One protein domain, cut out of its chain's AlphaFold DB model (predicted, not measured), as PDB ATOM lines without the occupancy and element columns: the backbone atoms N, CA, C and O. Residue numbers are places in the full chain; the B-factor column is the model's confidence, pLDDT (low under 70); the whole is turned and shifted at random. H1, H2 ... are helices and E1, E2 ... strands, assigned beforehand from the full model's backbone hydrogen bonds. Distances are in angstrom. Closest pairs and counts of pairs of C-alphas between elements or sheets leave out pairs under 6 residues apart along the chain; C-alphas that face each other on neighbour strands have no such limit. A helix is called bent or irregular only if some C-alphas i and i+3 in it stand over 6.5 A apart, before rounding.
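What this domain is: This is residues 57 to 157 and 209 to 273 of the 278 residues of an uncharacterized protein of Methylobacterium sp. GV104 (UniProt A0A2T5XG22). A strongly twisted five-stranded sheet has the helix H5 packed over one face, and on the side of H5 away from the sheet a group of aligned helices is built up: H5, H6, H7 and the last part of H1 stand side by side in a ring, each running opposite ways to the next. H1 is much longer than this group, and its residues 57 to 72 stick out as a free arm, while the short H2 crosses over E3 on the same face as H5, and H3 and H4 only graze the sheet. The printed part has 166 residues, with seven named helices and five named strands in the order H1, E1, H2, H3, E2, E3, H4, E4, E5, H5, H6, H7, and its class is mixed, helices and strands. The sheet runs E2, E1, E3, E4, E5 and is mixed, with E4 and E5 antiparallel and the other neighbours parallel. The whole is compact, with a radius of gyration of the C-alphas of 16.9 A, and flat in outline, spanning 58 by 43 by 23 A, the arm of H1 making the greatest length.

Where its parts are: H1 is residues 57 to 88, 46.9 A long, and begins at C-alpha 57 at (141.630, 169.578, 119.410). E1 is residues 93 to 97, H2 residues 99 to 104, H3 residues 107 to 114 and E2 residues 119 to 122. E3 is residues 132 to 136, 13.4 A long, and H4 is residues 138 to 142. H4 is only just irregular: C-alphas 138 and 141 are 6.8 A apart. E4 is residues 149 to 154, 15.9 A long, and E5, after the cut, is residues 210 to 215, 16.4 A long. H5 is residues 224 to 241, 25.0 A long, from C-alpha 224 at (196.452, 159.684, 131.108). H6 is residues 245 to 259, 20.6 A long. H7 is residues 263 to 271, 12.0 A long, and ends at C-alpha 271 at (172.574, 172.955, 126.612).

How they stand to each other: In the sheet, E2 and E5 are the edge strands. E2 and E1 are parallel, with N 120 and O 93 2.8 A apart; E1 and E3 are parallel, with N 134 and O 96 2.8 A apart. E3 and E4 are parallel, with N 151 and O 133 2.8 A apart; E4 and E5 are antiparallel, with N 214 and O 150 2.8 A apart. These N and O pairs are within hydrogen-bond range. E1, H2, H3 and E2 form a strand-helix-strand unit, two parallel neighbour strands with helices between, and so do E3, H4 and E4; both crossovers are right-handed. H2 and H5 on the same face give two layers, helices over one face of a sheet. H5 lies over E3 at a height over the sheet of 6.7 A, and only just slantwise to the strands, at 31 degrees to E3 on the local plane. H2 lies over E3 at a height over the sheet of 4.4 A, only just above the sheet's level, and runs across the strands. H5 is the hub, touching three helices. It touches H6 with its residues 231 to 239 alone, the closest C-alphas being those of Ala 235 and Cys 248, 4.8 A apart, at a shallow tilt of 16 degrees; H5 and H6 are a helical hairpin. H6 and H7 are another, the closest C-alphas being those of Leu 252 and Ala 264, 4.8 A apart. H1 touches H5 with its residues 78 to 88 alone, at a shallow tilt of 3 degrees, opposite ways, the closest C-alphas being those of Ala 85 and Leu 232, 6.8 A apart. H1 touches H7 with its residues 77 to 84 alone, the closest C-alphas being those of Leu 84 and Leu 263, 6.9 A apart. H5 touches H3 with its residues 240 to 241 alone, the closest C-alphas being those of Gln 109 and Leu 241, 6.0 A apart. H1 and H6 are apart, and so are H5 and H7. Every O i to N i+4 pair is within hydrogen-bond range in H1, H3, H5, H6 and H7; in H2 it is 1 of 2, and in H4 0 of 1, with 1 of 2 O i to N i+3 pairs within range.

The domain as a whole: The two C-alphas farthest apart, those of Arg 57 and Ser 221, are 60.6 A apart. Without residues 57 to 72, which stand free, the body spans 39 by 36 by 23 A. Residues 158 to 208 are not printed, and C-alphas 157 and 209 are 11.2 A apart across this cut. Of the links that are printed whole, none is long. The mean pLDDT of the printed part is 71.9, and 58 residues are under 70, among them residues 123 to 131, 135 to 157 and 209 to 222.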
ATOM      1  N   ARG A  57     140.723 169.810 120.552       89.06
ATOM      2  CA  ARG A  57     141.630 169.578 119.410       89.06
ATOM      3  C   ARG A  57     142.860 170.481 119.466       89.06
ATOM      4  O   ARG A  57     143.976 169.991 119.334       89.06
ATOM      5  N   ARG A  58     142.672 171.781 119.725       86.06
ATOM      6  CA  ARG A  58     143.778 172.743 119.867       86.06
ATOM      7  C   ARG A  58     144.704 172.360 121.024       86.06
ATOM      8  O   ARG A  58     145.916 172.367 120.846       86.06
ATOM      9  N   ALA A  59     144.157 171.964 122.175       80.12
ATOM     10  CA  ALA A  59     144.953 171.501 123.312       80.12
ATOM     11  C   ALA A  59     145.774 170.244 122.975       80.12
ATOM     12  O   ALA A  59     146.969 170.200 123.264       80.12
ATOM     13  N   GLN A  60     145.164 169.262 122.306       80.19
ATOM     14  CA  GLN A  60     145.857 168.055 121.844       80.19
ATOM     15  C   GLN A  60     146.965 168.379 120.837       80.19
ATOM     16  O   GLN A  60     148.059 167.837 120.949       80.19
ATOM     17  N   GLN A  61     146.715 169.297 119.902       76.94
ATOM     18  CA  GLN A  61     147.691 169.700 118.891       76.94
ATOM     19  C   GLN A  61     148.870 170.475 119.499       76.94
ATOM     20  O   GLN A  61     150.023 170.247 119.138       76.94
ATOM     21  N   VAL A  62     148.613 171.370 120.460       73.69
ATOM     22  CA  VAL A  62     149.679 172.063 121.202       73.69
ATOM     23  C   VAL A  62     150.517 171.048 121.980       73.69
ATOM     24  O   VAL A  62     151.745 171.116 121.951       73.69
ATOM     25  N   GLN A  63     149.872 170.067 122.616       69.44
ATOM     26  CA  GLN A  63     150.563 169.020 123.357       69.44
ATOM     27  C   GLN A  63     151.412 168.127 122.438       69.44
ATOM     28  O   GLN A  63     152.587 167.920 122.740       69.44
ATOM     29  N   SER A  64     150.884 167.662 121.301       67.25
ATOM     30  CA  SER A  64     151.638 166.837 120.344       67.25
ATOM     31  C   SER A  64     152.833 167.589 119.764       67.25
ATOM     32  O   SER A  64     153.953 167.091 119.816       67.25
ATOM     33  N   THR A  65     152.632 168.836 119.328       66.62
ATOM     34  CA  THR A  65     153.708 169.667 118.764       66.62
ATOM     35  C   THR A  65     154.790 169.953 119.807       66.62
ATOM     36  O   THR A  65     155.981 169.967 119.493       66.62
ATOM     37  N   SER A  66     154.400 170.150 121.072       72.50
ATOM     38  CA  SER A  66     155.354 170.361 122.165       72.50
ATOM     39  C   SER A  66     156.196 169.116 122.451       72.50
ATOM     40  O   SER A  66     157.409 169.237 122.619       72.50
ATOM     41  N   LEU A  67     155.584 167.925 122.433       68.12
ATOM     42  CA  LEU A  67     156.276 166.656 122.661       68.12
ATOM     43  C   LEU A  67     157.237 166.338 121.515       68.12
ATOM     44  O   LEU A  67     158.409 166.085 121.780       68.12
ATOM     45  N   GLU A  68     156.786 166.454 120.264       69.69
ATOM     46  CA  GLU A  68     157.631 166.259 119.078       69.69
ATOM     47  C   GLU A  68     158.825 167.223 119.078       69.69
ATOM     48  O   GLU A  68     159.965 166.826 118.834       69.69
ATOM     49  N   THR A  69     158.595 168.491 119.438       74.38
ATOM     50  CA  THR A  69     159.667 169.490 119.550       74.38
ATOM     51  C   THR A  69     160.658 169.133 120.660       74.38
ATOM     52  O   THR A  69     161.868 169.292 120.487       74.38
ATOM     53  N   CYS A  70     160.177 168.656 121.810       69.94
ATOM     54  CA  CYS A  70     161.031 168.224 122.915       69.94
ATOM     55  C   CYS A  70     161.852 166.978 122.559       69.94
ATOM     56  O   CYS A  70     163.043 166.931 122.867       69.94
ATOM     57  N   GLU A  71     161.252 165.991 121.894       74.75
ATOM     58  CA  GLU A  71     161.938 164.777 121.449       74.75
ATOM     59  C   GLU A  71     162.998 165.081 120.391       74.75
ATOM     60  O   GLU A  71     164.132 164.615 120.519       74.75
ATOM     61  N   ALA A  72     162.686 165.936 119.413       78.00
ATOM     62  CA  ALA A  72     163.649 166.384 118.411       78.00
ATOM     63  C   ALA A  72     164.839 167.125 119.048       78.00
ATOM     64  O   ALA A  72     165.993 166.848 118.716       78.00
ATOM     65  N   LYS A  73     164.580 168.019 120.013       75.62
ATOM     66  CA  LYS A  73     165.637 168.723 120.761       75.62
ATOM     67  C   LYS A  73     166.505 167.767 121.581       75.62
ATOM     68  O   LYS A  73     167.718 167.954 121.641       75.62
ATOM     69  N   LEU A  74     165.909 166.746 122.198       75.75
ATOM     70  CA  LEU A  74     166.651 165.731 122.946       75.75
ATOM     71  C   LEU A  74     167.513 164.867 122.015       75.75
ATOM     72  O   LEU A  74     168.680 164.643 122.307       75.75
ATOM     73  N   ALA A  75     166.981 164.437 120.870       80.50
ATOM     74  CA  ALA A  75     167.750 163.685 119.879       80.50
ATOM     75  C   ALA A  75     168.929 164.504 119.325       80.50
ATOM     76  O   ALA A  75     170.029 163.979 119.143       80.50
ATOM     77  N   GLN A  76     168.725 165.807 119.109       81.56
ATOM     78  CA  GLN A  76     169.791 166.730 118.726       81.56
ATOM     79  C   GLN A  76     170.863 166.858 119.823       81.56
ATOM     80  O   GLN A  76     172.051 166.903 119.504       81.56
ATOM     81  N   ALA A  77     170.462 166.865 121.101       79.69
ATOM     82  CA  ALA A  77     171.376 166.849 122.246       79.69
ATOM     83  C   ALA A  77     172.253 165.611 122.279       79.69
ATOM     84  O   ALA A  77     173.476 165.719 122.377       79.69
ATOM     85  N   ASP A  78     171.611 164.457 122.135       84.00
ATOM     86  CA  ASP A  78     172.269 163.162 122.144       84.00
ATOM     87  C   ASP A  78     173.268 163.073 120.979       84.00
ATOM     88  O   ASP A  78     174.384 162.582 121.145       84.00
ATOM     89  N   GLN A  79     172.921 163.609 119.802       85.31
ATOM     90  CA  GLN A  79     173.844 163.683 118.668       85.31
ATOM     91  C   GLN A  79     175.052 164.582 118.952       85.31
ATOM     92  O   GLN A  79     176.185 164.139 118.783       85.31
ATOM     93  N   TYR A  80     174.828 165.811 119.418       85.50
ATOM     94  CA  TYR A  80     175.915 166.760 119.655       85.50
ATOM     95  C   TYR A  80     176.891 166.264 120.723       85.50
ATOM     96  O   TYR A  80     178.109 166.371 120.577       85.50
ATOM     97  N   PHE A  81     176.362 165.680 121.799       85.62
ATOM     98  CA  PHE A  81     177.199 165.112 122.841       85.62
ATOM     99  C   PHE A  81     178.007 163.909 122.335       85.62
ATOM    100  O   PHE A  81     179.182 163.785 122.679       85.62
ATOM    101  N   ARG A  82     177.430 163.057 121.472       84.69
ATOM    102  CA  ARG A  82     178.178 161.973 120.810       84.69
ATOM    103  C   ARG A  82     179.344 162.505 119.979       84.69
ATOM    104  O   ARG A  82     180.423 161.918 120.027       84.69
ATOM    105  N   ASP A  83     179.149 163.608 119.265       86.94
ATOM    106  CA  ASP A  83     180.210 164.222 118.463       86.94
ATOM    107  C   ASP A  83     181.344 164.756 119.358       86.94
ATOM    108  O   ASP A  83     182.506 164.437 119.113       86.94
ATOM    109  N   LEU A  84     181.023 165.437 120.469       85.94
ATOM    110  CA  LEU A  84     182.023 165.858 121.466       85.94
ATOM    111  C   LEU A  84     182.766 164.668 122.093       85.94
ATOM    112  O   LEU A  84     183.981 164.706 122.270       85.94
ATOM    113  N   ALA A  85     182.049 163.593 122.423       84.19
ATOM    114  CA  ALA A  85     182.638 162.391 123.001       84.19
ATOM    115  C   ALA A  85     183.648 161.722 122.052       84.19
ATOM    116  O   ALA A  85     184.691 161.248 122.507       84.19
ATOM    117  N   ARG A  86     183.376 161.727 120.740       85.06
ATOM    118  CA  ARG A  86     184.288 161.205 119.708       85.06
ATOM    119  C   ARG A  86     185.555 162.045 119.531       85.06
ATOM    120  O   ARG A  86     186.573 161.512 119.103       85.06
ATOM    121  N   GLU A  87     185.518 163.333 119.872       84.06
ATOM    122  CA  GLU A  87     186.721 164.181 119.877       84.06
ATOM    123  C   GLU A  87     187.667 163.839 121.035       84.06
ATOM    124  O   GLU A  87     188.882 163.975 120.903       84.06
ATOM    125  N   ILE A  88     187.122 163.363 122.161       80.94
ATOM    126  CA  ILE A  88     187.901 162.969 123.342       80.94
ATOM    127  C   ILE A  88     188.524 161.577 123.160       80.94
ATOM    128  O   ILE A  88     189.661 161.341 123.573       80.94
ATOM    129  N   THR A  89     187.786 160.633 122.573       81.38
ATOM    130  CA  THR A  89     188.236 159.245 122.399       81.38
ATOM    131  C   THR A  89     187.694 158.626 121.118       81.38
ATOM    132  O   THR A  89     186.554 158.852 120.719       81.38
ATOM    133  N   THR A  90     188.486 157.740 120.522       79.06
ATOM    134  CA  THR A  90     188.048 156.867 119.424       79.06
ATOM    135  C   THR A  90     187.473 155.540 119.917       79.06
ATOM    136  O   THR A  90     186.818 154.833 119.156       79.06
ATOM    137  N   SER A  91     187.715 155.183 121.183       80.94
ATOM    138  CA  SER A  91     187.250 153.933 121.789       80.94
ATOM    139  C   SER A  91     186.045 154.177 122.698       80.94
ATOM    140  O   SER A  91     186.091 155.108 123.506       80.94
ATOM    141  N   PRO A  92     184.990 153.346 122.619       81.06
ATOM    142  CA  PRO A  92     183.802 153.517 123.444       81.06
ATOM    143  C   PRO A  92     184.119 153.321 124.928       81.06
ATOM    144  O   PRO A  92     184.973 152.516 125.305       81.06
ATOM    145  N   THR A  93     183.385 154.035 125.777       78.50
ATOM    146  CA  THR A  93     183.474 153.893 127.231       78.50
ATOM    147  C   THR A  93     182.802 152.597 127.659       78.50
ATOM    148  O   THR A  93     181.617 152.398 127.399       78.50
ATOM    149  N   GLU A  94     183.538 151.718 128.334       81.38
ATOM    150  CA  GLU A  94     182.977 150.477 128.865       81.38
ATOM    151  C   GLU A  94     182.173 150.718 130.146       81.38
ATOM    152  O   GLU A  94     182.678 151.292 131.115       81.38
ATOM    153  N   ILE A  95     180.931 150.231 130.157       78.50
ATOM    154  CA  ILE A  95     180.029 150.269 131.308       78.50
ATOM    155  C   ILE A  95     179.605 148.844 131.646       78.50
ATOM    156  O   ILE A  95     178.882 148.207 130.882       78.50
ATOM    157  N   ALA A  96     180.022 148.351 132.808       80.25
ATOM    158  CA  ALA A  96     179.511 147.111 133.365       80.25
ATOM    159  C   ALA A  96     178.113 147.348 133.947       80.25
ATOM    160  O   ALA A  96     177.947 148.115 134.899       80.25
ATOM    161  N   LEU A  97     177.102 146.694 133.379       78.81
ATOM    162  CA  LEU A  97     175.723 146.777 133.855       78.81
ATOM    163  C   LEU A  97     175.332 145.461 134.527       78.81
ATOM    164  O   LEU A  97     175.169 144.437 133.865       78.81
ATOM    165  N   THR A  98     175.168 145.496 135.848       77.56
ATOM    166  CA  THR A  98     174.692 144.339 136.624       77.56
ATOM    167  C   THR A  98     173.226 144.031 136.311       77.56
ATOM    168  O   THR A  98     172.461 144.904 135.883       77.56
ATOM    169  N   ALA A  99     172.789 142.799 136.571       76.81
ATOM    170  CA  ALA A  99     171.389 142.412 136.382       76.81
ATOM    171  C   ALA A  99     170.419 143.223 137.266       76.81
ATOM    172  O   ALA A  99     169.261 143.435 136.889       76.81
ATOM    173  N   CYS A 100     170.862 143.673 138.442       70.81
ATOM    174  CA  CYS A 100     170.077 144.529 139.331       70.81
ATOM    175  C   CYS A 100     170.132 145.994 138.881       70.81
ATOM    176  O   CYS A 100     169.091 146.649 138.812       70.81
ATOM    177  N   GLY A 101     171.303 146.481 138.457       70.75
ATOM    178  CA  GLY A 101     171.461 147.794 137.831       70.75
ATOM    179  C   GLY A 101     170.569 147.963 136.597       70.75
ATOM    180  O   GLY A 101     169.841 148.944 136.489       70.75
ATOM    181  N   ALA A 102     170.512 146.966 135.708       75.44
ATOM    182  CA  ALA A 102     169.635 146.994 134.536       75.44
ATOM    183  C   ALA A 102     168.153 147.162 134.909       75.44
ATOM    184  O   ALA A 102     167.420 147.894 134.237       75.44
ATOM    185  N   ARG A 103     167.713 146.512 135.997       74.06
ATOM    186  CA  ARG A 103     166.340 146.603 136.520       74.06
ATOM    187  C   ARG A 103     166.024 147.966 137.137       74.06
ATOM    188  O   ARG A 103     164.868 148.373 137.092       74.06
ATOM    189  N   GLY A 104     167.027 148.664 137.668       69.44
ATOM    190  CA  GLY A 104     166.879 150.019 138.206       69.44
ATOM    191  C   GLY A 104     166.724 151.110 137.139       69.44
ATOM    192  O   GLY A 104     166.321 152.223 137.465       69.44
ATOM    193  N   LEU A 105     167.024 150.811 135.872       71.94
ATOM    194  CA  LEU A 105     166.897 151.759 134.766       71.94
ATOM    195  C   LEU A 105     165.495 151.740 134.161       71.94
ATOM    196  O   LEU A 105     164.944 150.676 133.866       71.94
ATOM    197  N   THR A 106     164.950 152.930 133.890       73.94
ATOM    198  CA  THR A 106     163.737 153.060 133.069       73.94
ATOM    199  C   THR A 106     163.993 152.557 131.645       73.94
ATOM    200  O   THR A 106     165.130 152.587 131.171       73.94
ATOM    201  N   VAL A 107     162.935 152.142 130.936       75.31
ATOM    202  CA  VAL A 107     163.025 151.708 129.525       75.31
ATOM    203  C   VAL A 107     163.703 152.787 128.675       75.31
ATOM    204  O   VAL A 107     164.689 152.506 128.011       75.31
ATOM    205  N   LYS A 108     163.296 154.053 128.828       71.81
ATOM    206  CA  LYS A 108     163.889 155.186 128.101       71.81
ATOM    207  C   LYS A 108     165.384 155.389 128.390       71.81
ATOM    208  O   LYS A 108     166.147 155.664 127.471       71.81
ATOM    209  N   GLN A 109     165.820 155.277 129.648       75.00
ATOM    210  CA  GLN A 109     167.248 155.383 129.995       75.00
ATOM    211  C   GLN A 109     168.050 154.215 129.434       75.00
ATOM    212  O   GLN A 109     169.164 154.407 128.953       75.00
ATOM    213  N   ARG A 110     167.476 153.011 129.492       78.38
ATOM    214  CA  ARG A 110     168.076 151.808 128.934       78.38
ATOM    215  C   ARG A 110     168.260 151.976 127.429       78.38
ATOM    216  O   ARG A 110     169.391 151.918 126.963       78.38
ATOM    217  N   ASP A 111     167.195 152.290 126.705       79.75
ATOM    218  CA  ASP A 111     167.226 152.466 125.253       79.75
ATOM    219  C   ASP A 111     168.238 153.542 124.836       79.75
ATOM    220  O   ASP A 111     169.033 153.311 123.929       79.75
ATOM    221  N   ARG A 112     168.301 154.675 125.556       76.69
ATOM    222  CA  ARG A 112     169.315 155.719 125.313       76.69
ATOM    223  C   ARG A 112     170.744 155.226 125.549       76.69
ATOM    224  O   ARG A 112     171.614 155.506 124.728       76.69
ATOM    225  N   LEU A 113     171.001 154.481 126.627       77.19
ATOM    226  CA  LEU A 113     172.327 153.908 126.892       77.19
ATOM    227  C   LEU A 113     172.746 152.900 125.811       77.19
ATOM    228  O   LEU A 113     173.886 152.948 125.362       77.19
ATOM    229  N   TYR A 114     171.841 152.018 125.372       81.50
ATOM    230  CA  TYR A 114     172.134 151.022 124.332       81.50
ATOM    231  C   TYR A 114     172.256 151.631 122.926       81.50
ATOM    232  O   TYR A 114     173.007 151.108 122.109       81.50
ATOM    233  N   ALA A 115     171.557 152.732 122.638       79.75
ATOM    234  CA  ALA A 115     171.630 153.429 121.350       79.75
ATOM    235  C   ALA A 115     172.885 154.311 121.190       79.75
ATOM    236  O   ALA A 115     173.107 154.908 120.132       79.75
ATOM    237  N   THR A 116     173.698 154.443 122.239       78.44
ATOM    238  CA  THR A 116     174.847 155.348 122.258       78.44
ATOM    239  C   THR A 116     176.127 154.604 121.890       78.44
ATOM    240  O   THR A 116     176.702 153.902 122.707       78.44
ATOM    241  N   GLU A 117     176.627 154.815 120.672       80.50
ATOM    242  CA  GLU A 117     177.847 154.158 120.165       80.50
ATOM    243  C   GLU A 117     179.127 154.493 120.951       80.50
ATOM    244  O   GLU A 117     180.095 153.737 120.919       80.50
ATOM    245  N   THR A 118     179.152 155.623 121.664       75.44
ATOM    246  CA  THR A 118     180.277 156.021 122.527       75.44
ATOM    247  C   THR A 118     180.286 155.275 123.863       75.44
ATOM    248  O   THR A 118     181.219 155.441 124.652       75.44
ATOM    249  N   ILE A 119     179.276 154.436 124.109       78.81
ATOM    250  CA  ILE A 119     179.115 153.589 125.285       78.81
ATOM    251  C   ILE A 119     179.078 152.128 124.828       78.81
ATOM    252  O   ILE A 119     178.301 151.738 123.963       78.81
ATOM    253  N   ARG A 120     179.897 151.287 125.456       84.88
ATOM    254  CA  ARG A 120     179.843 149.835 125.293       84.88
ATOM    255  C   ARG A 120     179.391 149.211 126.602       84.88
ATOM    256  O   ARG A 120     180.126 149.235 127.586       84.88
ATOM    257  N   ILE A 121     178.200 148.621 126.605       81.56
ATOM    258  CA  ILE A 121     177.714 147.872 127.764       81.56
ATOM    259  C   ILE A 121     178.382 146.497 127.768       81.56
ATOM    260  O   ILE A 121     178.229 145.722 126.824       81.56
ATOM    261  N   VAL A 122     179.129 146.204 128.828       82.44
ATOM    262  CA  VAL A 122     179.747 144.897 129.066       82.44
ATOM    263  C   VAL A 122     178.953 144.151 130.139       82.44
ATOM    264  O   VAL A 122     178.464 144.746 131.102       82.44
ATOM    265  N   GLY A 123     178.760 142.844 129.940       69.94
ATOM    266  CA  GLY A 123     178.084 141.993 130.919       69.94
ATOM    267  C   GLY A 123     178.891 141.852 132.214       69.94
ATOM    268  O   GLY A 123     180.100 142.069 132.230       69.94
ATOM    269  N   ASP A 124     178.216 141.441 133.288       65.50
ATOM    270  CA  ASP A 124     178.777 141.318 134.648       65.50
ATOM    271  C   ASP A 124     179.931 140.292 134.770       65.50
ATOM    272  O   ASP A 124     180.638 140.240 135.769       65.50
ATOM    273  N   THR A 125     180.153 139.463 133.747       52.59
ATOM    274  CA  THR A 125     180.994 138.258 133.828       52.59
ATOM    275  C   THR A 125     182.421 138.400 133.287       52.59
ATOM    276  O   THR A 125     183.075 137.382 133.079       52.59
ATOM    277  N   ALA A 126     182.946 139.604 133.035       47.91
ATOM    278  CA  ALA A 126     184.259 139.750 132.400       47.91
ATOM    279  C   ALA A 126     185.323 140.376 133.313       47.91
ATOM    280  O   ALA A 126     185.166 141.468 133.847       47.91
ATOM    281  N   SER A 127     186.454 139.681 133.385       51.38
ATOM    282  CA  SER A 127     187.753 139.986 133.998       51.38
ATOM    283  C   SER A 127     188.458 141.265 133.512       51.38
ATOM    284  O   SER A 127     189.663 141.423 133.725       51.38
ATOM    285  N   LEU A 128     187.742 142.177 132.855       52.81
ATOM    286  CA  LEU A 128     188.267 143.466 132.426       52.81
ATOM    287  C   LEU A 128     187.929 144.523 133.483       52.81
ATOM    288  O   LEU A 128     186.821 144.514 134.024       52.81
ATOM    289  N   PRO A 129     188.855 145.441 133.803       55.94
ATOM    290  CA  PRO A 129     188.555 146.574 134.661       55.94
ATOM    291  C   PRO A 129     187.636 147.526 133.892       55.94
ATOM    292  O   PRO A 129     188.098 148.475 133.263       55.94
ATOM    293  N   ALA A 130     186.332 147.251 133.907       56.38
ATOM    294  CA  ALA A 130     185.348 148.186 133.393       56.38
ATOM    295  C   ALA A 130     185.539 149.530 134.107       56.38
ATOM    296  O   ALA A 130     185.627 149.588 135.338       56.38
ATOM    297  N   THR A 131     185.605 150.612 133.333       63.56
ATOM    298  CA  THR A 131     185.806 151.964 133.870       63.56
ATOM    299  C   THR A 131     184.630 152.394 134.749       63.56
ATOM    300  O   THR A 131     184.818 153.134 135.715       63.56
ATOM    301  N   ILE A 132     183.422 151.910 134.429       70.44
ATOM    302  CA  ILE A 132     182.185 152.205 135.153       70.44
ATOM    303  C   ILE A 132     181.451 150.912 135.487       70.44
ATOM    304  O   ILE A 132     181.287 150.060 134.615       70.44
ATOM    305  N   ARG A 133     180.894 150.818 136.695       74.56
ATOM    306  CA  ARG A 133     179.898 149.798 137.042       74.56
ATOM    307  C   ARG A 133     178.596 150.426 137.530       74.56
ATOM    308  O   ARG A 133     178.614 151.281 138.407       74.56
ATOM    309  N   ILE A 134     177.466 149.988 136.978       73.88
ATOM    310  CA  ILE A 134     176.122 150.378 137.423       73.88
ATOM    311  C   ILE A 134     175.529 149.225 138.235       73.88
ATOM    312  O   ILE A 134     175.347 148.114 137.724       73.88
ATOM    313  N   CYS A 135     175.224 149.490 139.501       69.88
ATOM    314  CA  CYS A 135     174.750 148.501 140.461       69.88
ATOM    315  C   CYS A 135     173.665 149.067 141.387       69.88
ATOM    316  O   CYS A 135     173.365 150.264 141.388       69.88
ATOM    317  N   SER A 136     173.017 148.177 142.125       69.12
ATOM    318  CA  SER A 136     172.106 148.519 143.215       69.12
ATOM    319  C   SER A 136     172.876 148.888 144.488       69.12
ATOM    320  O   SER A 136     174.073 148.626 144.602       69.12
ATOM    321  N   ALA A 137     172.192 149.498 145.461       64.81
ATOM    322  CA  ALA A 137     172.802 149.830 146.750       64.81
ATOM    323  C   ALA A 137     173.323 148.583 147.495       64.81
ATOM    324  O   ALA A 137     174.388 148.644 148.102       64.81
ATOM    325  N   ASP A 138     172.615 147.455 147.391       63.19
ATOM    326  CA  ASP A 138     172.981 146.202 148.066       63.19
ATOM    327  C   ASP A 138     174.287 145.609 147.511       63.19
ATOM    328  O   ASP A 138     175.099 145.058 148.250       63.19
ATOM    329  N   GLU A 139     174.537 145.794 146.213       64.81
ATOM    330  CA  GLU A 139     175.741 145.311 145.529       64.81
ATOM    331  C   GLU A 139     176.981 146.179 145.815       64.81
ATOM    332  O   GLU A 139     178.091 145.807 145.436       64.81
ATOM    333  N   LEU A 140     176.838 147.335 146.478       64.94
ATOM    334  CA  LEU A 140     177.943 148.276 146.692       64.94
ATOM    335  C   LEU A 140     179.058 147.709 147.592       64.94
ATOM    336  O   LEU A 140     180.223 148.070 147.430       64.94
ATOM    337  N   ASN A 141     178.720 146.806 148.514       58.44
ATOM    338  CA  ASN A 141     179.677 146.221 149.459       58.44
ATOM    339  C   ASN A 141     180.595 145.160 148.828       58.44
ATOM    340  O   ASN A 141     181.631 144.829 149.398       58.44
ATOM    341  N   GLU A 142     180.241 144.634 147.654       57.66
ATOM    342  CA  GLU A 142     180.946 143.520 147.002       57.66
ATOM    343  C   GLU A 142     181.935 143.994 145.921       57.66
ATOM    344  O   GLU A 142     182.356 143.227 145.054       57.66
ATOM    345  N   GLN A 143     182.292 145.281 145.927       58.44
ATOM    346  CA  GLN A 143     182.985 145.897 144.800       58.44
ATOM    347  C   GLN A 143     184.510 145.695 144.842       58.44
ATOM    348  O   GLN A 143     185.146 145.912 145.877       58.44
ATOM    349  N   PRO A 144     185.138 145.313 143.713       57.16
ATOM    350  CA  PRO A 144     186.581 145.148 143.644       57.16
ATOM    351  C   PRO A 144     187.294 146.504 143.719       57.16
ATOM    352  O   PRO A 144     186.895 147.476 143.081       57.16
ATOM    353  N   ALA A 145     188.429 146.541 144.420       52.56
ATOM    354  CA  ALA A 145     189.206 147.749 144.726       52.56
ATOM    355  C   ALA A 145     189.785 148.523 143.514       52.56
ATOM    356  O   ALA A 145     190.474 149.518 143.705       52.56
ATOM    357  N   ARG A 146     189.563 148.068 142.271       55.22
ATOM    358  CA  ARG A 146     190.194 148.610 141.048       55.22
ATOM    359  C   ARG A 146     189.244 149.361 140.107       55.22
ATOM    360  O   ARG A 146     189.649 149.689 138.996       55.22
ATOM    361  N   GLN A 147     187.994 149.599 140.498       56.41
ATOM    362  CA  GLN A 147     187.032 150.314 139.650       56.41
ATOM    363  C   GLN A 147     187.141 151.826 139.822       56.41
ATOM    364  O   GLN A 147     187.290 152.308 140.939       56.41
ATOM    365  N   THR A 148     187.018 152.565 138.717       55.31
ATOM    366  CA  THR A 148     187.181 154.025 138.696       55.31
ATOM    367  C   THR A 148     185.899 154.758 139.094       55.31
ATOM    368  O   THR A 148     185.966 155.781 139.781       55.31
ATOM    369  N   ILE A 149     184.726 154.251 138.682       56.66
ATOM    370  CA  ILE A 149     183.421 154.890 138.901       56.66
ATOM    371  C   ILE A 149     182.335 153.841 139.190       56.66
ATOM    372  O   ILE A 149     182.139 152.910 138.408       56.66
ATOM    373  N   ILE A 150     181.565 154.033 140.264       57.16
ATOM    374  CA  ILE A 150     180.412 153.191 140.615       57.16
ATOM    375  C   ILE A 150     179.147 154.048 140.609       57.16
ATOM    376  O   ILE A 150     179.075 155.073 141.280       57.16
ATOM    377  N   VAL A 151     178.133 153.625 139.859       57.53
ATOM    378  CA  VAL A 151     176.807 154.246 139.851       57.53
ATOM    379  C   VAL A 151     175.853 153.376 140.651       57.53
ATOM    380  O   VAL A 151     175.490 152.288 140.203       57.53
ATOM    381  N   ALA A 152     175.423 153.864 141.812       57.00
ATOM    382  CA  ALA A 152     174.403 153.210 142.622       57.00
ATOM    383  C   ALA A 152     173.019 153.757 142.249       57.00
ATOM    384  O   ALA A 152     172.738 154.943 142.447       57.00
ATOM    385  N   LEU A 153     172.155 152.907 141.695       57.62
ATOM    386  CA  LEU A 153     170.760 153.247 141.421       57.62
ATOM    387  C   LEU A 153     169.937 153.042 142.697       57.62
ATOM    388  O   LEU A 153     169.759 151.910 143.153       57.62
ATOM    389  N   LEU A 154     169.417 154.126 143.272       53.34
ATOM    390  CA  LEU A 154     168.509 154.059 144.416       53.34
ATOM    391  C   LEU A 154     167.097 153.834 143.871       53.34
ATOM    392  O   LEU A 154     166.358 154.773 143.576       53.34
ATOM    393  N   GLY A 155     166.746 152.566 143.660       45.81
ATOM    394  CA  GLY A 155     165.361 152.190 143.392       45.81
ATOM    395  C   GLY A 155     164.462 152.449 144.612       45.81
ATOM    396  O   GLY A 155     164.967 152.632 145.723       45.81
ATOM    397  N   PRO A 156     163.125 152.424 144.453       42.28
ATOM    398  CA  PRO A 156     162.230 152.316 145.598       42.28
ATOM    399  C   PRO A 156     162.508 150.971 146.278       42.28
ATOM    400  O   PRO A 156     162.248 149.911 145.705       42.28
ATOM    401  N   VAL A 157     163.097 151.020 147.473       38.44
ATOM    402  CA  VAL A 157     163.464 149.843 148.263       38.44
ATOM    403  C   VAL A 157     162.202 149.017 148.519       38.44
ATOM    404  O   VAL A 157     161.355 149.385 149.323       38.44
ATOM    405  N   ASN A 209     164.079 159.076 141.074       42.22
ATOM    406  CA  ASN A 209     165.090 158.055 140.787       42.22
ATOM    407  C   ASN A 209     166.465 158.659 141.099       42.22
ATOM    408  O   ASN A 209     167.073 159.319 140.257       42.22
ATOM    409  N   ARG A 210     166.912 158.528 142.347       56.94
ATOM    410  CA  ARG A 210     168.180 159.083 142.803       56.94
ATOM    411  C   ARG A 210     169.249 158.084 142.424       56.94
ATOM    412  O   ARG A 210     169.239 156.949 142.872       56.94
ATOM    413  N   ALA A 211     170.160 158.492 141.569       55.56
ATOM    414  CA  ALA A 211     171.342 157.713 141.288       55.56
ATOM    415  C   ALA A 211     172.552 158.486 141.788       55.56
ATOM    416  O   ALA A 211     172.590 159.717 141.742       55.56
ATOM    417  N   VAL A 212     173.504 157.746 142.331       62.16
ATOM    418  CA  VAL A 212     174.676 158.285 143.003       62.16
ATOM    419  C   VAL A 212     175.912 157.870 142.227       62.16
ATOM    420  O   VAL A 212     176.100 156.687 141.960       62.16
ATOM    421  N   LEU A 213     176.748 158.849 141.885       62.44
ATOM    422  CA  LEU A 213     178.050 158.637 141.269       62.44
ATOM    423  C   LEU A 213     179.128 158.596 142.361       62.44
ATOM    424  O   LEU A 213     179.354 159.595 143.043       62.44
ATOM    425  N   LEU A 214     179.796 157.459 142.512       61.94
ATOM    426  CA  LEU A 214     180.933 157.266 143.407       61.94
ATOM    427  C   LEU A 214     182.211 157.188 142.574       61.94
ATOM    428  O   LEU A 214     182.238 156.521 141.541       61.94
ATOM    429  N   LYS A 215     183.266 157.864 143.032       60.16
ATOM    430  CA  LYS A 215     184.577 157.900 142.373       60.16
ATOM    431  C   LYS A 215     185.623 157.197 143.229       60.16
ATOM    432  O   LYS A 215     185.581 157.298 144.457       60.16
ATOM    433  N   ALA A 216     186.572 156.527 142.587       57.50
ATOM    434  CA  ALA A 216     187.744 155.984 143.263       57.50
ATOM    435  C   ALA A 216     188.620 157.102 143.850       57.50
ATOM    436  O   ALA A 216     188.786 158.152 143.235       57.50
ATOM    437  N   ARG A 217     189.211 156.859 145.029       50.81
ATOM    438  CA  ARG A 217     190.065 157.833 145.738       50.81
ATOM    439  C   ARG A 217     191.357 158.186 144.992       50.81
ATOM    440  O   ARG A 217     191.856 159.290 145.166       50.81
ATOM    441  N   ASP A 218     191.854 157.297 144.135       56.41
ATOM    442  CA  ASP A 218     193.189 157.414 143.540       56.41
ATOM    443  C   ASP A 218     193.171 157.973 142.103       56.41
ATOM    444  O   ASP A 218     194.016 157.611 141.281       56.41
ATOM    445  N   GLU A 219     192.222 158.868 141.784       54.25
ATOM    446  CA  GLU A 219     192.057 159.477 140.448       54.25
ATOM    447  C   GLU A 219     193.347 160.188 139.975       54.25
ATOM    448  O   GLU A 219     193.684 160.183 138.788       54.25
ATOM    449  N   GLU A 220     194.142 160.707 140.915       56.25
ATOM    450  CA  GLU A 220     195.438 161.342 140.646       56.25
ATOM    451  C   GLU A 220     196.538 160.352 140.227       56.25
ATOM    452  O   GLU A 220     197.442 160.724 139.481       56.25
ATOM    453  N   SER A 221     196.456 159.082 140.625       59.44
ATOM    454  CA  SER A 221     197.415 158.046 140.208       59.44
ATOM    455  C   SER A 221     197.065 157.390 138.868       59.44
ATOM    456  O   SER A 221     197.846 156.596 138.339       59.44
ATOM    457  N   LEU A 222     195.901 157.719 138.294       63.91
ATOM    458  CA  LEU A 222     195.472 157.167 137.016       63.91
ATOM    459  C   LEU A 222     196.409 157.605 135.890       63.91
ATOM    460  O   LEU A 222     196.825 158.765 135.805       63.91
ATOM    461  N   THR A 223     196.673 156.679 134.969       73.75
ATOM    462  CA  THR A 223     197.339 156.988 133.702       73.75
ATOM    463  C   THR A 223     196.509 157.992 132.896       73.75
ATOM    464  O   THR A 223     195.291 158.085 133.064       73.75
ATOM    465  N   CYS A 224     197.145 158.721 131.973       71.38
ATOM    466  CA  CYS A 224     196.452 159.684 131.108       71.38
ATOM    467  C   CYS A 224     195.225 159.054 130.415       71.38
ATOM    468  O   CYS A 224     194.120 159.577 130.520       71.38
ATOM    469  N   SER A 225     195.391 157.862 129.829       70.06
ATOM    470  CA  SER A 225     194.305 157.087 129.206       70.06
ATOM    471  C   SER A 225     193.148 156.774 130.168       70.06
ATOM    472  O   SER A 225     191.986 156.922 129.791       70.06
ATOM    473  N   ALA A 226     193.437 156.401 131.418       67.88
ATOM    474  CA  ALA A 226     192.403 156.114 132.409       67.88
ATOM    475  C   ALA A 226     191.669 157.383 132.888       67.88
ATOM    476  O   ALA A 226     190.466 157.328 133.147       67.88
ATOM    477  N   ARG A 227     192.345 158.540 132.938       70.69
ATOM    478  CA  ARG A 227     191.703 159.838 133.225       70.69
ATOM    479  C   ARG A 227     190.770 160.287 132.102       70.69
ATOM    480  O   ARG A 227     189.677 160.775 132.388       70.69
ATOM    481  N   VAL A 228     191.165 160.077 130.842       73.12
ATOM    482  CA  VAL A 228     190.301 160.316 129.669       73.12
ATOM    483  C   VAL A 228     189.034 159.468 129.770       73.12
ATOM    484  O   VAL A 228     187.923 159.993 129.701       73.12
ATOM    485  N   ALA A 229     189.202 158.167 130.020       70.38
ATOM    486  CA  ALA A 229     188.088 157.240 130.161       70.38
ATOM    487  C   ALA A 229     187.167 157.610 131.339       70.38
ATOM    488  O   ALA A 229     185.953 157.588 131.169       70.38
ATOM    489  N   SER A 230     187.721 158.000 132.498       71.50
ATOM    490  CA  SER A 230     186.960 158.462 133.675       71.50
ATOM    491  C   SER A 230     186.150 159.728 133.382       71.50
ATOM    492  O   SER A 230     184.959 159.798 133.672       71.50
ATOM    493  N   THR A 231     186.768 160.731 132.761       76.06
ATOM    494  CA  THR A 231     186.100 162.004 132.451       76.06
ATOM    495  C   THR A 231     184.924 161.783 131.505       76.06
ATOM    496  O   THR A 231     183.801 162.211 131.774       76.06
ATOM    497  N   LEU A 232     185.163 161.053 130.413       77.25
ATOM    498  CA  LEU A 232     184.129 160.778 129.428       77.25
ATOM    499  C   LEU A 232     183.007 159.906 130.005       77.25
ATOM    500  O   LEU A 232     181.831 160.141 129.730       77.25
ATOM    501  N   ALA A 233     183.359 158.937 130.846       74.06
ATOM    502  CA  ALA A 233     182.419 158.145 131.621       74.06
ATOM    503  C   ALA A 233     181.463 159.011 132.450       74.06
ATOM    504  O   ALA A 233     180.245 158.855 132.359       74.06
ATOM    505  N   GLN A 234     181.993 159.955 133.224       74.12
ATOM    506  CA  GLN A 234     181.181 160.837 134.065       74.12
ATOM    507  C   GLN A 234     180.280 161.742 133.221       74.12
ATOM    508  O   GLN A 234     179.090 161.871 133.516       74.12
ATOM    509  N   ALA A 235     180.815 162.319 132.144       79.25
ATOM    510  CA  ALA A 235     180.048 163.165 131.236       79.25
ATOM    511  C   ALA A 235     178.897 162.383 130.569       79.25
ATOM    512  O   ALA A 235     177.751 162.838 130.594       79.25
ATOM    513  N   ASN A 236     179.170 161.168 130.071       77.50
ATOM    514  CA  ASN A 236     178.165 160.250 129.520       77.50
ATOM    515  C   ASN A 236     177.045 159.966 130.531       77.50
ATOM    516  O   ASN A 236     175.865 160.043 130.193       77.50
ATOM    517  N   LEU A 237     177.396 159.655 131.782       75.12
ATOM    518  CA  LEU A 237     176.412 159.354 132.822       75.12
ATOM    519  C   LEU A 237     175.548 160.576 133.157       75.12
ATOM    520  O   LEU A 237     174.323 160.469 133.210       75.12
ATOM    521  N   HIS A 238     176.146 161.755 133.327       74.88
ATOM    522  CA  HIS A 238     175.373 162.967 133.598       74.88
ATOM    523  C   HIS A 238     174.462 163.358 132.431       74.88
ATOM    524  O   HIS A 238     173.323 163.761 132.672       74.88
ATOM    525  N   HIS A 239     174.912 163.192 131.187       79.69
ATOM    526  CA  HIS A 239     174.124 163.522 130.004       79.69
ATOM    527  C   HIS A 239     173.009 162.496 129.720       79.69
ATOM    528  O   HIS A 239     171.827 162.850 129.661       79.69
ATOM    529  N   PHE A 240     173.355 161.213 129.587       72.94
ATOM    530  CA  PHE A 240     172.415 160.175 129.151       72.94
ATOM    531  C   PHE A 240     171.591 159.582 130.291       72.94
ATOM    532  O   PHE A 240     170.401 159.312 130.108       72.94
ATOM    533  N   LEU A 241     172.199 159.388 131.466       70.31
ATOM    534  CA  LEU A 241     171.556 158.675 132.567       70.31
ATOM    535  C   LEU A 241     170.776 159.608 133.490       70.31
ATOM    536  O   LEU A 241     169.630 159.312 133.836       70.31
ATOM    537  N   PHE A 242     171.385 160.731 133.873       67.25
ATOM    538  CA  PHE A 242     170.807 161.644 134.862       67.25
ATOM    539  C   PHE A 242     170.103 162.852 134.252       67.25
ATOM    540  O   PHE A 242     169.328 163.496 134.952       67.25
ATOM    541  N   GLY A 243     170.355 163.166 132.976       69.50
ATOM    542  CA  GLY A 243     169.811 164.370 132.343       69.50
ATOM    543  C   GLY A 243     170.222 165.646 133.085       69.50
ATOM    544  O   GLY A 243     169.414 166.554 133.242       69.50
ATOM    545  N   GLN A 244     171.455 165.692 133.597       70.88
ATOM    546  CA  GLN A 244     172.004 166.793 134.391       70.88
ATOM    547  C   GLN A 244     173.046 167.566 133.568       70.88
ATOM    548  O   GLN A 244     174.251 167.334 133.725       70.88
ATOM    549  N   PRO A 245     172.623 168.494 132.687       73.44
ATOM    550  CA  PRO A 245     173.535 169.214 131.803       73.44
ATOM    551  C   PRO A 245     174.566 170.045 132.574       73.44
ATOM    552  O   PRO A 245     175.721 170.084 132.163       73.44
ATOM    553  N   LEU A 246     174.200 170.625 133.719       72.50
ATOM    554  CA  LEU A 246     175.131 171.372 134.574       72.50
ATOM    555  C   LEU A 246     176.271 170.498 135.113       72.50
ATOM    556  O   LEU A 246     177.424 170.913 135.099       72.50
ATOM    557  N   ARG A 247     175.983 169.259 135.528       75.38
ATOM    558  CA  ARG A 247     177.026 168.333 135.996       75.38
ATOM    559  C   ARG A 247     177.909 167.841 134.854       75.38
ATOM    560  O   ARG A 247     179.110 167.695 135.029       75.38
ATOM    561  N   CYS A 248     177.329 167.639 133.670       80.44
ATOM    562  CA  CYS A 248     178.105 167.366 132.462       80.44
ATOM    563  C   CYS A 248     179.061 168.533 132.141       80.44
ATOM    564  O   CYS A 248     180.242 168.308 131.887       80.44
ATOM    565  N   LEU A 249     178.582 169.779 132.246       79.69
ATOM    566  CA  LEU A 249     179.398 170.982 132.074       79.69
ATOM    567  C   LEU A 249     180.559 171.062 133.061       79.69
ATOM    568  O   LEU A 249     181.669 171.362 132.644       79.69
ATOM    569  N   GLU A 250     180.320 170.784 134.343       78.19
ATOM    570  CA  GLU A 250     181.373 170.781 135.369       78.19
ATOM    571  C   GLU A 250     182.489 169.777 135.042       78.19
ATOM    572  O   GLU A 250     183.670 170.097 135.178       78.19
ATOM    573  N   VAL A 251     182.125 168.577 134.574       80.88
ATOM    574  CA  VAL A 251     183.090 167.543 134.166       80.88
ATOM    575  C   VAL A 251     183.899 167.997 132.948       80.88
ATOM    576  O   VAL A 251     185.126 167.901 132.958       80.88
ATOM    577  N   LEU A 252     183.231 168.522 131.915       83.25
ATOM    578  CA  LEU A 252     183.901 169.014 130.707       83.25
ATOM    579  C   LEU A 252     184.767 170.254 130.981       83.25
ATOM    580  O   LEU A 252     185.804 170.418 130.353       83.25
ATOM    581  N   ASP A 253     184.391 171.116 131.926       83.06
ATOM    582  CA  ASP A 253     185.186 172.293 132.301       83.06
ATOM    583  C   ASP A 253     186.480 171.894 133.024       83.06
ATOM    584  O   ASP A 253     187.545 172.471 132.792       83.06
ATOM    585  N   GLY A 254     186.415 170.861 133.872       74.88
ATOM    586  CA  GLY A 254     187.609 170.251 134.455       74.88
ATOM    587  C   GLY A 254     188.556 169.703 133.383       74.88
ATOM    588  O   GLY A 254     189.770 169.893 133.477       74.88
ATOM    589  N   TRP A 255     188.000 169.087 132.338       82.44
ATOM    590  CA  TRP A 255     188.759 168.609 131.183       82.44
ATOM    591  C   TRP A 255     189.397 169.747 130.383       82.44
ATOM    592  O   TRP A 255     190.600 169.706 130.130       82.44
ATOM    593  N   ASP A 256     188.631 170.787 130.048       82.69
ATOM    594  CA  ASP A 256     189.122 171.961 129.318       82.69
ATOM    595  C   ASP A 256     190.295 172.626 130.050       82.69
ATOM    596  O   ASP A 256     191.301 172.967 129.429       82.69
ATOM    597  N   ARG A 257     190.223 172.733 131.383       77.00
ATOM    598  CA  ARG A 257     191.326 173.253 132.204       77.00
ATOM    599  C   ARG A 257     192.572 172.367 132.181       77.00
ATOM    600  O   ARG A 257     193.679 172.897 132.242       77.00
ATOM    601  N   ALA A 258     192.406 171.048 132.117       75.50
ATOM    602  CA  ALA A 258     193.520 170.101 132.122       75.50
ATOM    603  C   ALA A 258     194.184 169.947 130.744       75.50
ATOM    604  O   ALA A 258     195.402 169.800 130.665       75.50
ATOM    605  N   MET A 259     193.390 169.978 129.673       81.50
ATOM    606  CA  MET A 259     193.822 169.634 128.313       81.50
ATOM    607  C   MET A 259     193.897 170.842 127.370       81.50
ATOM    608  O   MET A 259     194.409 170.712 126.261       81.50
ATOM    609  N   GLY A 260     193.410 172.014 127.792       83.31
ATOM    610  CA  GLY A 260     193.406 173.234 126.984       83.31
ATOM    611  C   GLY A 260     192.373 173.226 125.852       83.31
ATOM    612  O   GLY A 260     192.605 173.849 124.817       83.31
ATOM    613  N   THR A 261     191.264 172.504 126.018       87.38
ATOM    614  CA  THR A 261     190.170 172.402 125.033       87.38
ATOM    615  C   THR A 261     189.036 173.399 125.317       87.38
ATOM    616  O   THR A 261     189.125 174.206 126.242       87.38
ATOM    617  N   ASP A 262     187.972 173.384 124.505       89.81
ATOM    618  CA  ASP A 262     186.784 174.242 124.655       89.81
ATOM    619  C   ASP A 262     185.447 173.464 124.647       89.81
ATOM    620  O   ASP A 262     184.383 174.004 124.308       89.81
ATOM    621  N   LEU A 263     185.484 172.188 125.036       87.12
ATOM    622  CA  LEU A 263     184.349 171.268 124.982       87.12
ATOM    623  C   LEU A 263     183.208 171.704 125.905       87.12
ATOM    624  O   LEU A 263     182.041 171.613 125.520       87.12
ATOM    625  N   ALA A 264     183.511 172.240 127.089       85.38
ATOM    626  CA  ALA A 264     182.504 172.740 128.020       85.38
ATOM    627  C   ALA A 264     181.770 173.952 127.446       85.38
ATOM    628  O   ALA A 264     180.545 174.051 127.541       85.38
ATOM    629  N   ARG A 265     182.497 174.865 126.789       87.69
ATOM    630  CA  ARG A 265     181.900 176.038 126.130       87.69
ATOM    631  C   ARG A 265     180.954 175.611 125.010       87.69
ATOM    632  O   ARG A 265     179.839 176.133 124.922       87.69
ATOM    633  N   ARG A 266     181.384 174.657 124.185       87.88
ATOM    634  CA  ARG A 266     180.604 174.096 123.075       87.88
ATOM    635  C   ARG A 266     179.355 173.367 123.568       87.88
ATOM    636  O   ARG A 266     178.254 173.656 123.103       87.88
ATOM    637  N   TYR A 267     179.495 172.516 124.583       86.31
ATOM    638  CA  TYR A 267     178.357 171.858 125.222       86.31
ATOM    639  C   TYR A 267     177.397 172.867 125.876       86.31
ATOM    640  O   TYR A 267     176.184 172.716 125.764       86.31
ATOM    641  N   LYS A 268     177.899 173.948 126.494       85.19
ATOM    642  CA  LYS A 268     177.071 174.998 127.120       85.19
ATOM    643  C   LYS A 268     176.209 175.743 126.110       85.19
ATOM    644  O   LYS A 268     175.033 175.981 126.373       85.19
ATOM    645  N   ALA A 269     176.794 176.117 124.971       83.69
ATOM    646  CA  ALA A 269     176.068 176.777 123.890       83.69
ATOM    647  C   ALA A 269     174.887 175.919 123.412       83.69
ATOM    648  O   ALA A 269     173.817 176.445 123.111       83.69
ATOM    649  N   PHE A 270     175.073 174.599 123.422       79.19
ATOM    650  CA  PHE A 270     174.044 173.631 123.086       79.19
ATOM    651  C   PHE A 270     173.024 173.389 124.218       79.19
ATOM    652  O   PHE A 270     171.838 173.277 123.938       79.19
ATOM    653  N   ALA A 271     173.447 173.302 125.484       72.62
ATOM    654  CA  ALA A 271     172.574 172.955 126.612       72.62
ATOM    655  C   ALA A 271     171.685 174.120 127.098       72.62
ATOM    656  O   ALA A 271     170.641 173.889 127.703       72.62
ATOM    657  N   ALA A 272     172.047 175.371 126.790       67.38
ATOM    658  CA  ALA A 272     171.308 176.574 127.191       67.38
ATOM    659  C   ALA A 272     169.790 176.598 126.854       67.38
ATOM    660  O   ALA A 272     169.026 177.181 127.626       67.38
ATOM    661  N   PRO A 273     169.301 176.005 125.746       59.56
ATOM    662  CA  PRO A 273     167.873 175.894 125.450       59.56
ATOM    663  C   PRO A 273     167.152 174.799 126.253       59.56
ATOM    664  O   PRO A 273     165.931 174.866 126.368       59.56
TER     665      PRO A 273